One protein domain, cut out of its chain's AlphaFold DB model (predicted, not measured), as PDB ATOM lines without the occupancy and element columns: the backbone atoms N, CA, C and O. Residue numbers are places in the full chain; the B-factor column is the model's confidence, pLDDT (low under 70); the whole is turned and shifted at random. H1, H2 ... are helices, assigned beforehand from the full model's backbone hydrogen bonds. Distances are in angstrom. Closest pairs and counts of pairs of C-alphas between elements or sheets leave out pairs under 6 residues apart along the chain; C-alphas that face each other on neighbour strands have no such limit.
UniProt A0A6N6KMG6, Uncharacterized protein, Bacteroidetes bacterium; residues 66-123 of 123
ATOM      1  N   ASP A  66      83.195 100.448 127.184       96.06
ATOM      2  CA  ASP A  66      83.594 100.114 125.806       96.06
ATOM      3  C   ASP A  66      84.122  98.681 125.627       96.06
ATOM      4  O   ASP A  66      83.904  98.053 124.588       96.06
ATOM      5  N   TYR A  67      84.795  98.123 126.642       95.75
ATOM      6  CA  TYR A  67      85.383  96.782 126.552       95.75
ATOM      7  C   TYR A  67      84.324  95.688 126.321       95.75
ATOM      8  O   TYR A  67      84.623  94.680 125.676       95.75
ATOM      9  N   ILE A  68      83.082  95.904 126.773       94.81
ATOM     10  CA  ILE A  68      81.972  94.954 126.624       94.81
ATOM     11  C   ILE A  68      81.626  94.737 125.145       94.81
ATOM     12  O   ILE A  68      81.469  93.593 124.717       94.81
ATOM     13  N   TYR A  69      81.586  95.804 124.343       92.94
ATOM     14  CA  TYR A  69      81.230  95.750 122.915       92.94
ATOM     15  C   TYR A  69      82.435  95.716 121.970       92.94
ATOM     16  O   TYR A  69      82.281  95.732 120.753       92.94
ATOM     17  N   SER A  70      83.645  95.645 122.519       93.62
ATOM     18  CA  SER A  70      84.868  95.508 121.733       93.62
ATOM     19  C   SER A  70      84.998  94.124 121.071       93.62
ATOM     20  O   SER A  70      84.369  93.144 121.489       93.62
ATOM     21  N   ASN A  71      85.907  94.025 120.094       93.31
ATOM     22  CA  ASN A  71      86.276  92.780 119.402       93.31
ATOM     23  C   ASN A  71      87.150  91.825 120.251       93.31
ATOM     24  O   ASN A  71      87.786  90.923 119.708       93.31
ATOM     25  N   MET A  72      87.239  92.033 121.569       93.88
ATOM     26  CA  MET A  72      87.987  91.164 122.483       93.88
ATOM     27  C   MET A  72      87.334  89.786 122.623       93.88
ATOM     28  O   MET A  72      86.115  89.638 122.490       93.88
ATOM     29  N   THR A  73      88.136  88.775 122.962       94.12
ATOM     30  CA  THR A  73      87.608  87.450 123.303       94.12
ATOM     31  C   THR A  73      86.808  87.503 124.605       94.12
ATOM     32  O   THR A  73      86.985  88.397 125.436       94.12
ATOM     33  N   LYS A  74      85.929  86.515 124.813       92.44
ATOM     34  CA  LYS A  74      85.168  86.375 126.063       92.44
ATOM     35  C   LYS A  74      86.089  86.399 127.289       92.44
ATOM     36  O   LYS A  74      85.811  87.129 128.236       92.44
ATOM     37  N   ASP A  75      87.193  85.660 127.242       94.12
ATOM     38  CA  ASP A  75      88.130  85.549 128.363       94.12
ATOM     39  C   ASP A  75      88.798  86.891 128.683       94.12
ATOM     40  O   ASP A  75      88.851  87.284 129.844       94.12
ATOM     41  N   GLN A  76      89.207  87.651 127.659       95.94
ATOM     42  CA  GLN A  76      89.763  89.000 127.834       95.94
ATOM     43  C   GLN A  76      88.757  89.957 128.487       95.94
ATOM     44  O   GLN A  76      89.124  90.747 129.357       95.94
ATOM     45  N   LYS A  77      87.473  89.875 128.110       94.88
ATOM     46  CA  LYS A  77      86.422  90.700 128.725       94.88
ATOM     47  C   LYS A  77      86.218  90.346 130.201       94.88
ATOM     48  O   LYS A  77      86.113  91.252 131.025       94.88
ATOM     49  N   TYR A  78      86.206  89.058 130.549       94.19
ATOM     50  CA  TYR A  78      86.090  88.621 131.947       94.19
ATOM     51  C   TYR A  78      87.339  88.933 132.780       94.19
ATOM     52  O   TYR A  78      87.212  89.229 133.966       94.19
ATOM     53  N   GLU A  79      88.525  88.943 132.171       95.00
ATOM     54  CA  GLU A  79      89.751  89.389 132.833       95.00
ATOM     55  C   GLU A  79      89.670  90.876 133.217       95.00
ATOM     56  O   GLU A  79      89.995  91.246 134.346       95.00
ATOM     57  N   ILE A  80      89.199  91.734 132.304       95.69
ATOM     58  CA  ILE A  80      88.983  93.161 132.588       95.69
ATOM     59  C   ILE A  80      87.909  93.337 133.663       95.69
ATOM     60  O   ILE A  80      88.121  94.091 134.613       95.69
ATOM     61  N   PHE A  81      86.787  92.626 133.543       95.69
ATOM     62  CA  PHE A  81      85.709  92.654 134.529       95.69
ATOM     63  C   PHE A  81      86.214  92.293 135.935       95.69
ATOM     64  O   PHE A  81      85.980  93.039 136.882       95.69
ATOM     65  N   GLY A  82      86.982  91.207 136.078       93.94
ATOM     66  CA  GLY A  82      87.544  90.805 137.370       93.94
ATOM     67  C   GLY A  82      88.492  91.845 137.972       93.94
ATOM     68  O   GLY A  82      88.454  92.088 139.174       93.94
ATOM     69  N   LYS A  83      89.287  92.527 137.136       95.75
ATOM     70  CA  LYS A  83      90.166  93.630 137.570       95.75
ATOM     71  C   LYS A  83      89.406  94.884 138.007       95.75
ATOM     72  O   LYS A  83      89.954  95.667 138.775       95.75
ATOM     73  N   ARG A  84      88.189  95.104 137.501       95.81
ATOM     74  CA  ARG A  84      87.338  96.252 137.866       95.81
ATOM     75  C   ARG A  84      86.622  96.062 139.202       95.81
ATOM     76  O   ARG A  84      86.263  97.060 139.814       95.81
ATOM     77  N   TYR A  85      86.442  94.815 139.633       96.19
ATOM     78  CA  TYR A  85      85.721  94.458 140.858       96.19
ATOM     79  C   TYR A  85      86.523  93.488 141.745       96.19
ATOM     80  O   TYR A  85      86.040  92.391 142.057       96.19
ATOM     81  N   PRO A  86      87.762  93.846 142.137       96.00
ATOM     82  CA  PRO A  86      88.622  92.975 142.938       96.00
ATOM     83  C   PRO A  86      88.029  92.649 144.317       96.00
ATOM     84  O   PRO A  86      88.377  91.626 144.895       96.00
ATOM     85  N   GLU A  87      87.111  93.473 144.824       94.56
ATOM     86  CA  GLU A  87      86.420  93.288 146.103       94.56
ATOM     87  C   GLU A  87      85.458  92.096 146.093       94.56
ATOM     88  O   GLU A  87      85.035  91.651 147.150       94.56
ATOM     89  N   PHE A  88      85.087  91.582 144.919       94.12
ATOM     90  CA  PHE A  88      84.139  90.472 144.787       94.12
ATOM     91  C   PHE A  88      84.695  89.311 143.964       94.12
ATOM     92  O   PHE A  88      84.177  88.192 144.026       94.12
ATOM     93  N   TYR A  89      85.727  89.561 143.159       86.44
ATOM     94  CA  TYR A  89      86.251  88.573 142.232       86.44
ATOM     95  C   TYR A  89      86.897  87.394 142.966       86.44
ATOM     96  O   TYR A  89      87.821  87.553 143.758       86.44
ATOM     97  N   GLY A  90      86.413  86.184 142.678       84.69
ATOM     98  CA  GLY A  90      86.904  84.954 143.302       84.69
ATOM     99  C   GLY A  90      86.403  84.712 144.730       84.69
ATOM    100  O   GLY A  90      86.754  83.685 145.307       84.69
ATOM    101  N   LEU A  91      85.566  85.598 145.285       90.62
ATOM    102  CA  LEU A  91      84.962  85.400 146.600       90.62
ATOM    103  C   LEU A  91      83.716  84.514 146.521       90.62
ATOM    104  O   LEU A  91      82.940  84.565 145.564       90.62
ATOM    105  N   GLY A  92      83.500  83.723 147.568       87.25
ATOM    106  CA  GLY A  92      82.316  82.889 147.734       87.25
ATOM    107  C   GLY A  92      81.797  82.935 149.166       87.25
ATOM    108  O   GLY A  92      82.488  83.375 150.080       87.25
ATOM    109  N   SER A  93      80.574  82.443 149.365       91.12
ATOM    110  CA  SER A  93      79.980  82.247 150.694       91.12
ATOM    111  C   SER A  93      80.062  83.501 151.582       91.12
ATOM    112  O   SER A  93      79.494  84.531 151.226       91.12
ATOM    113  N   THR A  94      80.717  83.419 152.741       93.25
ATOM    114  CA  THR A  94      80.766  84.494 153.740       93.25
ATOM    115  C   THR A  94      81.634  85.669 153.298       93.25
ATOM    116  O   THR A  94      81.206  86.803 153.470       93.25
ATOM    117  N   ASP A  95      82.773  85.423 152.641       95.25
ATOM    118  CA  ASP A  95      83.688  86.492 152.202       95.25
ATOM    119  C   ASP A  95      83.014  87.432 151.190       95.25
ATOM    120  O   ASP A  95      83.233  88.647 151.182       95.25
ATOM    121  N   LEU A  96      82.130  86.868 150.357       94.69
ATOM    122  CA  LEU A  96      81.283  87.654 149.469       94.69
ATOM    123  C   LEU A  96      80.320  88.541 150.270       94.69
ATOM    124  O   LEU A  96      80.168  89.713 149.941       94.69
ATOM    125  N   LEU A  97      79.675  88.008 151.313       95.88
ATOM    126  CA  LEU A  97      78.733  88.771 152.141       95.88
ATOM    127  C   LEU A  97      79.429  89.885 152.928       95.88
ATOM    128  O   LEU A  97      78.890  90.987 152.993       95.88
ATOM    129  N   ASP A  98      80.623  89.632 153.464       96.31
ATOM    130  CA  ASP A  98      81.440  90.658 154.122       96.31
ATOM    131  C   ASP A  98      81.768  91.801 153.156       96.31
ATOM    132  O   ASP A  98      81.593  92.979 153.479       96.31
ATOM    133  N   SER A  99      82.157  91.458 151.928       96.06
ATOM    134  CA  SER A  99      82.465  92.445 150.892       96.06
ATOM    135  C   SER A  99      81.223  93.208 150.433       96.06
ATOM    136  O   SER A  99      81.289  94.412 150.199       96.06
ATOM    137  N   VAL A 100      80.064  92.549 150.355       96.00
ATOM    138  CA  VAL A 100      78.782  93.204 150.049       96.00
ATOM    139  C   VAL A 100      78.368  94.166 151.158       96.00
ATOM    140  O   VAL A 100      77.867  95.245 150.859       96.00
ATOM    141  N   ILE A 101      78.597  93.823 152.428       95.69
ATOM    142  CA  ILE A 101      78.346  94.731 153.556       95.69
ATOM    143  C   ILE A 101      79.252  95.961 153.472       95.69
ATOM    144  O   ILE A 101      78.787  97.079 153.700       95.69
ATOM    145  N   ALA A 102      80.526  95.769 153.127       95.06
ATOM    146  CA  ALA A 102      81.481  96.861 152.983       95.06
ATOM    147  C   ALA A 102      81.190  97.750 151.759       95.06
ATOM    148  O   ALA A 102      81.343  98.971 151.837       95.06
ATOM    149  N   TYR A 103      80.740  97.158 150.647       95.44
ATOM    150  CA  TYR A 103      80.608  97.825 149.348       95.44
ATOM    151  C   TYR A 103      79.271  97.524 148.631       95.44
ATOM    152  O   TYR A 103      79.266  97.092 147.473       95.44
ATOM    153  N   PRO A 104      78.104  97.790 149.247       94.69
ATOM    154  CA  PRO A 104      76.811  97.346 148.713       94.69
ATOM    155  C   PRO A 104      76.469  97.971 147.357       94.69
ATOM    156  O   PRO A 104      75.927  97.298 146.478       94.69
ATOM    157  N   LYS A 105      76.815  99.249 147.151       93.06
ATOM    158  CA  LYS A 105      76.567  99.929 145.874       93.06
ATOM    159  C   LYS A 105      77.490  99.424 144.766       93.06
ATOM    160  O   LYS A 105      77.050  99.245 143.635       93.06
ATOM    161  N   LEU A 106      78.751  99.134 145.090       95.00
ATOM    162  CA  LEU A 106      79.698  98.581 144.118       95.00
ATOM    163  C   LEU A 106      79.265  97.183 143.662       95.00
ATOM    164  O   LEU A 106      79.396  96.864 142.483       95.00
ATOM    165  N   TYR A 107      78.683  96.386 144.565       95.81
ATOM    166  CA  TYR A 107      78.103  95.089 144.221       95.81
ATOM    167  C   TYR A 107      76.964  95.217 143.199       95.81
ATOM    168  O   TYR A 107      76.915  94.464 142.228       95.81
ATOM    169  N   GLU A 108      76.075  96.199 143.371       94.69
ATOM    170  CA  GLU A 108      75.000  96.486 142.413       94.69
ATOM    171  C   GLU A 108      75.558  96.815 141.024       94.69
ATOM    172  O   GLU A 108      75.175  96.191 140.031       94.69
ATOM    173  N   VAL A 109      76.529  97.733 140.965       94.69
ATOM    174  CA  VAL A 109      77.197  98.126 139.718       94.69
ATOM    175  C   VAL A 109      77.870  96.920 139.057       94.69
ATOM    176  O   VAL A 109      77.696  96.703 137.858       94.69
ATOM    177  N   MET A 110      78.576  96.094 139.835       95.81
ATOM    178  CA  MET A 110      79.205  94.864 139.353       95.81
ATOM    179  C   MET A 110      78.180  93.909 138.727       95.81
ATOM    180  O   MET A 110      78.424  93.357 137.652       95.81
ATOM    181  N   ILE A 111      77.032  93.691 139.375       96.12
ATOM    182  CA  ILE A 111      75.999  92.786 138.860       96.12
ATOM    183  C   ILE A 111      75.384  93.323 137.566       96.12
ATOM    184  O   ILE A 111      75.209  92.547 136.620       96.12
ATOM    185  N   ILE A 112      75.103  94.626 137.481       95.75
ATOM    186  CA  ILE A 112      74.600  95.259 136.252       95.75
ATOM    187  C   ILE A 112      75.622  95.107 135.115       95.75
ATOM    188  O   ILE A 112      75.263  94.662 134.020       95.75
ATOM    189  N   GLU A 113      76.903  95.386 135.376       95.62
ATOM    190  CA  GLU A 113      77.974  95.265 134.380       95.62
ATOM    191  C   GLU A 113      78.160  93.807 133.921       95.62
ATOM    192  O   GLU A 113      78.234  93.543 132.720       95.62
ATOM    193  N   ASN A 114      78.118  92.834 134.842       95.00
ATOM    194  CA  ASN A 114      78.185  91.407 134.508       95.00
ATOM    195  C   ASN A 114      77.004  90.960 133.634       95.00
ATOM    196  O   ASN A 114      77.170  90.161 132.712       95.00
ATOM    197  N   ARG A 115      75.790  91.468 133.890       94.00
ATOM    198  CA  ARG A 115      74.628  91.179 133.033       94.00
ATOM    199  C   ARG A 115      74.804  91.750 131.634       94.00
ATOM    200  O   ARG A 115      74.547  91.032 130.670       94.00
ATOM    201  N   ALA A 116      75.257  92.998 131.521       94.12
ATOM    202  CA  ALA A 116      75.539  93.617 130.229       94.12
ATOM    203  C   ALA A 116      76.604  92.820 129.459       94.12
ATOM    204  O   ALA A 116      76.424  92.513 128.278       94.12
ATOM    205  N   LEU A 117      77.661  92.383 130.152       94.81
ATOM    206  CA  LEU A 117      78.690  91.519 129.586       94.81
ATOM    207  C   LEU A 117      78.104  90.187 129.094       94.81
ATOM    208  O   LEU A 117      78.321  89.821 127.939       94.81
ATOM    209  N   ARG A 118      77.302  89.494 129.914       92.50
ATOM    210  CA  ARG A 118      76.626  88.239 129.533       92.50
ATOM    211  C   ARG A 118      75.717  88.399 128.315       92.50
ATOM    212  O   ARG A 118      75.689  87.510 127.464       92.50
ATOM    213  N   ALA A 119      74.996  89.515 128.222       90.56
ATOM    214  CA  ALA A 119      74.152  89.824 127.073       90.56
ATOM    215  C   ALA A 119      74.981  90.027 125.791       90.56
ATOM    216  O   ALA A 119      74.573  89.554 124.736       90.56
ATOM    217  N   SER A 120      76.160  90.654 125.888       87.56
ATOM    218  CA  SER A 120      77.049  90.891 124.737       87.56
ATOM    219  C   SER A 120      77.736  89.636 124.189       87.56
ATOM    220  O   SER A 120      78.040  89.584 123.006       87.56
ATOM    221  N   VAL A 121      77.999  88.630 125.033       81.69
ATOM    222  CA  VAL A 121      78.706  87.394 124.626       81.69
ATOM    223  C   VAL A 121      77.766  86.278 124.173       81.69
ATOM    224  O   VAL A 121      78.234  85.225 123.751       81.69
ATOM    225  N   SER A 122      76.454  86.471 124.332       72.94
ATOM    226  CA  SER A 122      75.424  85.508 123.916       72.94
ATOM    227  C   SER A 122      74.889  85.780 122.502       72.94
ATOM    228  O   SER A 122      74.013  85.047 122.047       72.94
ATOM    229  N   GLN A 123      75.378  86.838 121.845       53.97
ATOM    230  CA  GLN A 123      75.097  87.201 120.452       53.97
ATOM    231  C   GLN A 123      76.205  86.676 119.540       53.97
ATOM    232  O   GLN A 123      75.866  86.264 118.410       53.97
TER     233      GLN A 123
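Overview. This is residues 66 to 123 of the 123 residues of an uncharacterized protein of Bacteroidetes bacterium (UniProt A0A6N6KMG6). The domain is a narrow four-helix frame in the outline of a rod, with the long helix H4 as one long side and H2, followed by the link of residues 85 to 92, as the other. The short H1 sits between H2 and H4 at one end of the rod, and H3 stands across the other end. The printed part has 58 residues with four named helices, in the order H1, H2, H3, H4, and no named strand; its class is all helix. It is only just compact, close to loose, with a radius of gyration of the C-alphas of 12.1 A and spans of 35 by 17 by 17 A.

Along the chain. The longest helix, H4, is residues 104 to 121, 26.1 A from first to last C-alpha; it begins at C-alpha 104 (76.811, 97.346, 148.713) and ends at C-alpha 121 (78.706, 87.394, 124.626). H2, residues 74 to 84, is 15.5 A long. H3, residues 93 to 102, is 14.9 A long and begins at C-alpha 93 (79.980, 82.247, 150.694). H1, residues 66 to 69, is 5.7 A long, from C-alpha 66 at (83.594, 100.114, 125.806).

Arrangement. H4 touches H2 with residues 114 to 121 alone, and only just, with 3 pairs of C-alphas within 8 A; the closest C-alphas are those of Lys 74 and Val 121, 6.7 A apart. H2 and H4 run opposite ways at a shallow tilt of 12 degrees. H4 touches H1 with residues 116 to 120 alone; the closest C-alphas are those of Ile 68 and Leu 117, 5.6 A apart. H1 and H2 only just touch, with 3 pairs of C-alphas within 8 A; the closest are those of Ile 68 and Lys 77, 6.5 A apart. H3 and H4 are close but not clearly touching, with the C-alphas of Val 100 and Tyr 107 closest at 6.2 A. They run opposite ways at a steep tilt of 62 degrees. H3 is apart from H1 and from H2. In H2, H3 and H4 every O i to N i+4 pair is within hydrogen-bond range; H1, with 4 residues, is too short for such a pair.

Size, cuts and confidence. The two C-alphas farthest apart are those of Asn 71 and Thr 94, at 35.8 A, and the first and last printed C-alphas, of Asp 66 and Gln 123, are 16.4 A apart. The printed part has no cut and ends at residue 123, the chain's last residue. The links H1 to H2 and H3 to H4 are tight, the link H2 to H3 is short, and no link is long. The mean pLDDT of the printed part is 92.8, and residue 123 alone is under 70.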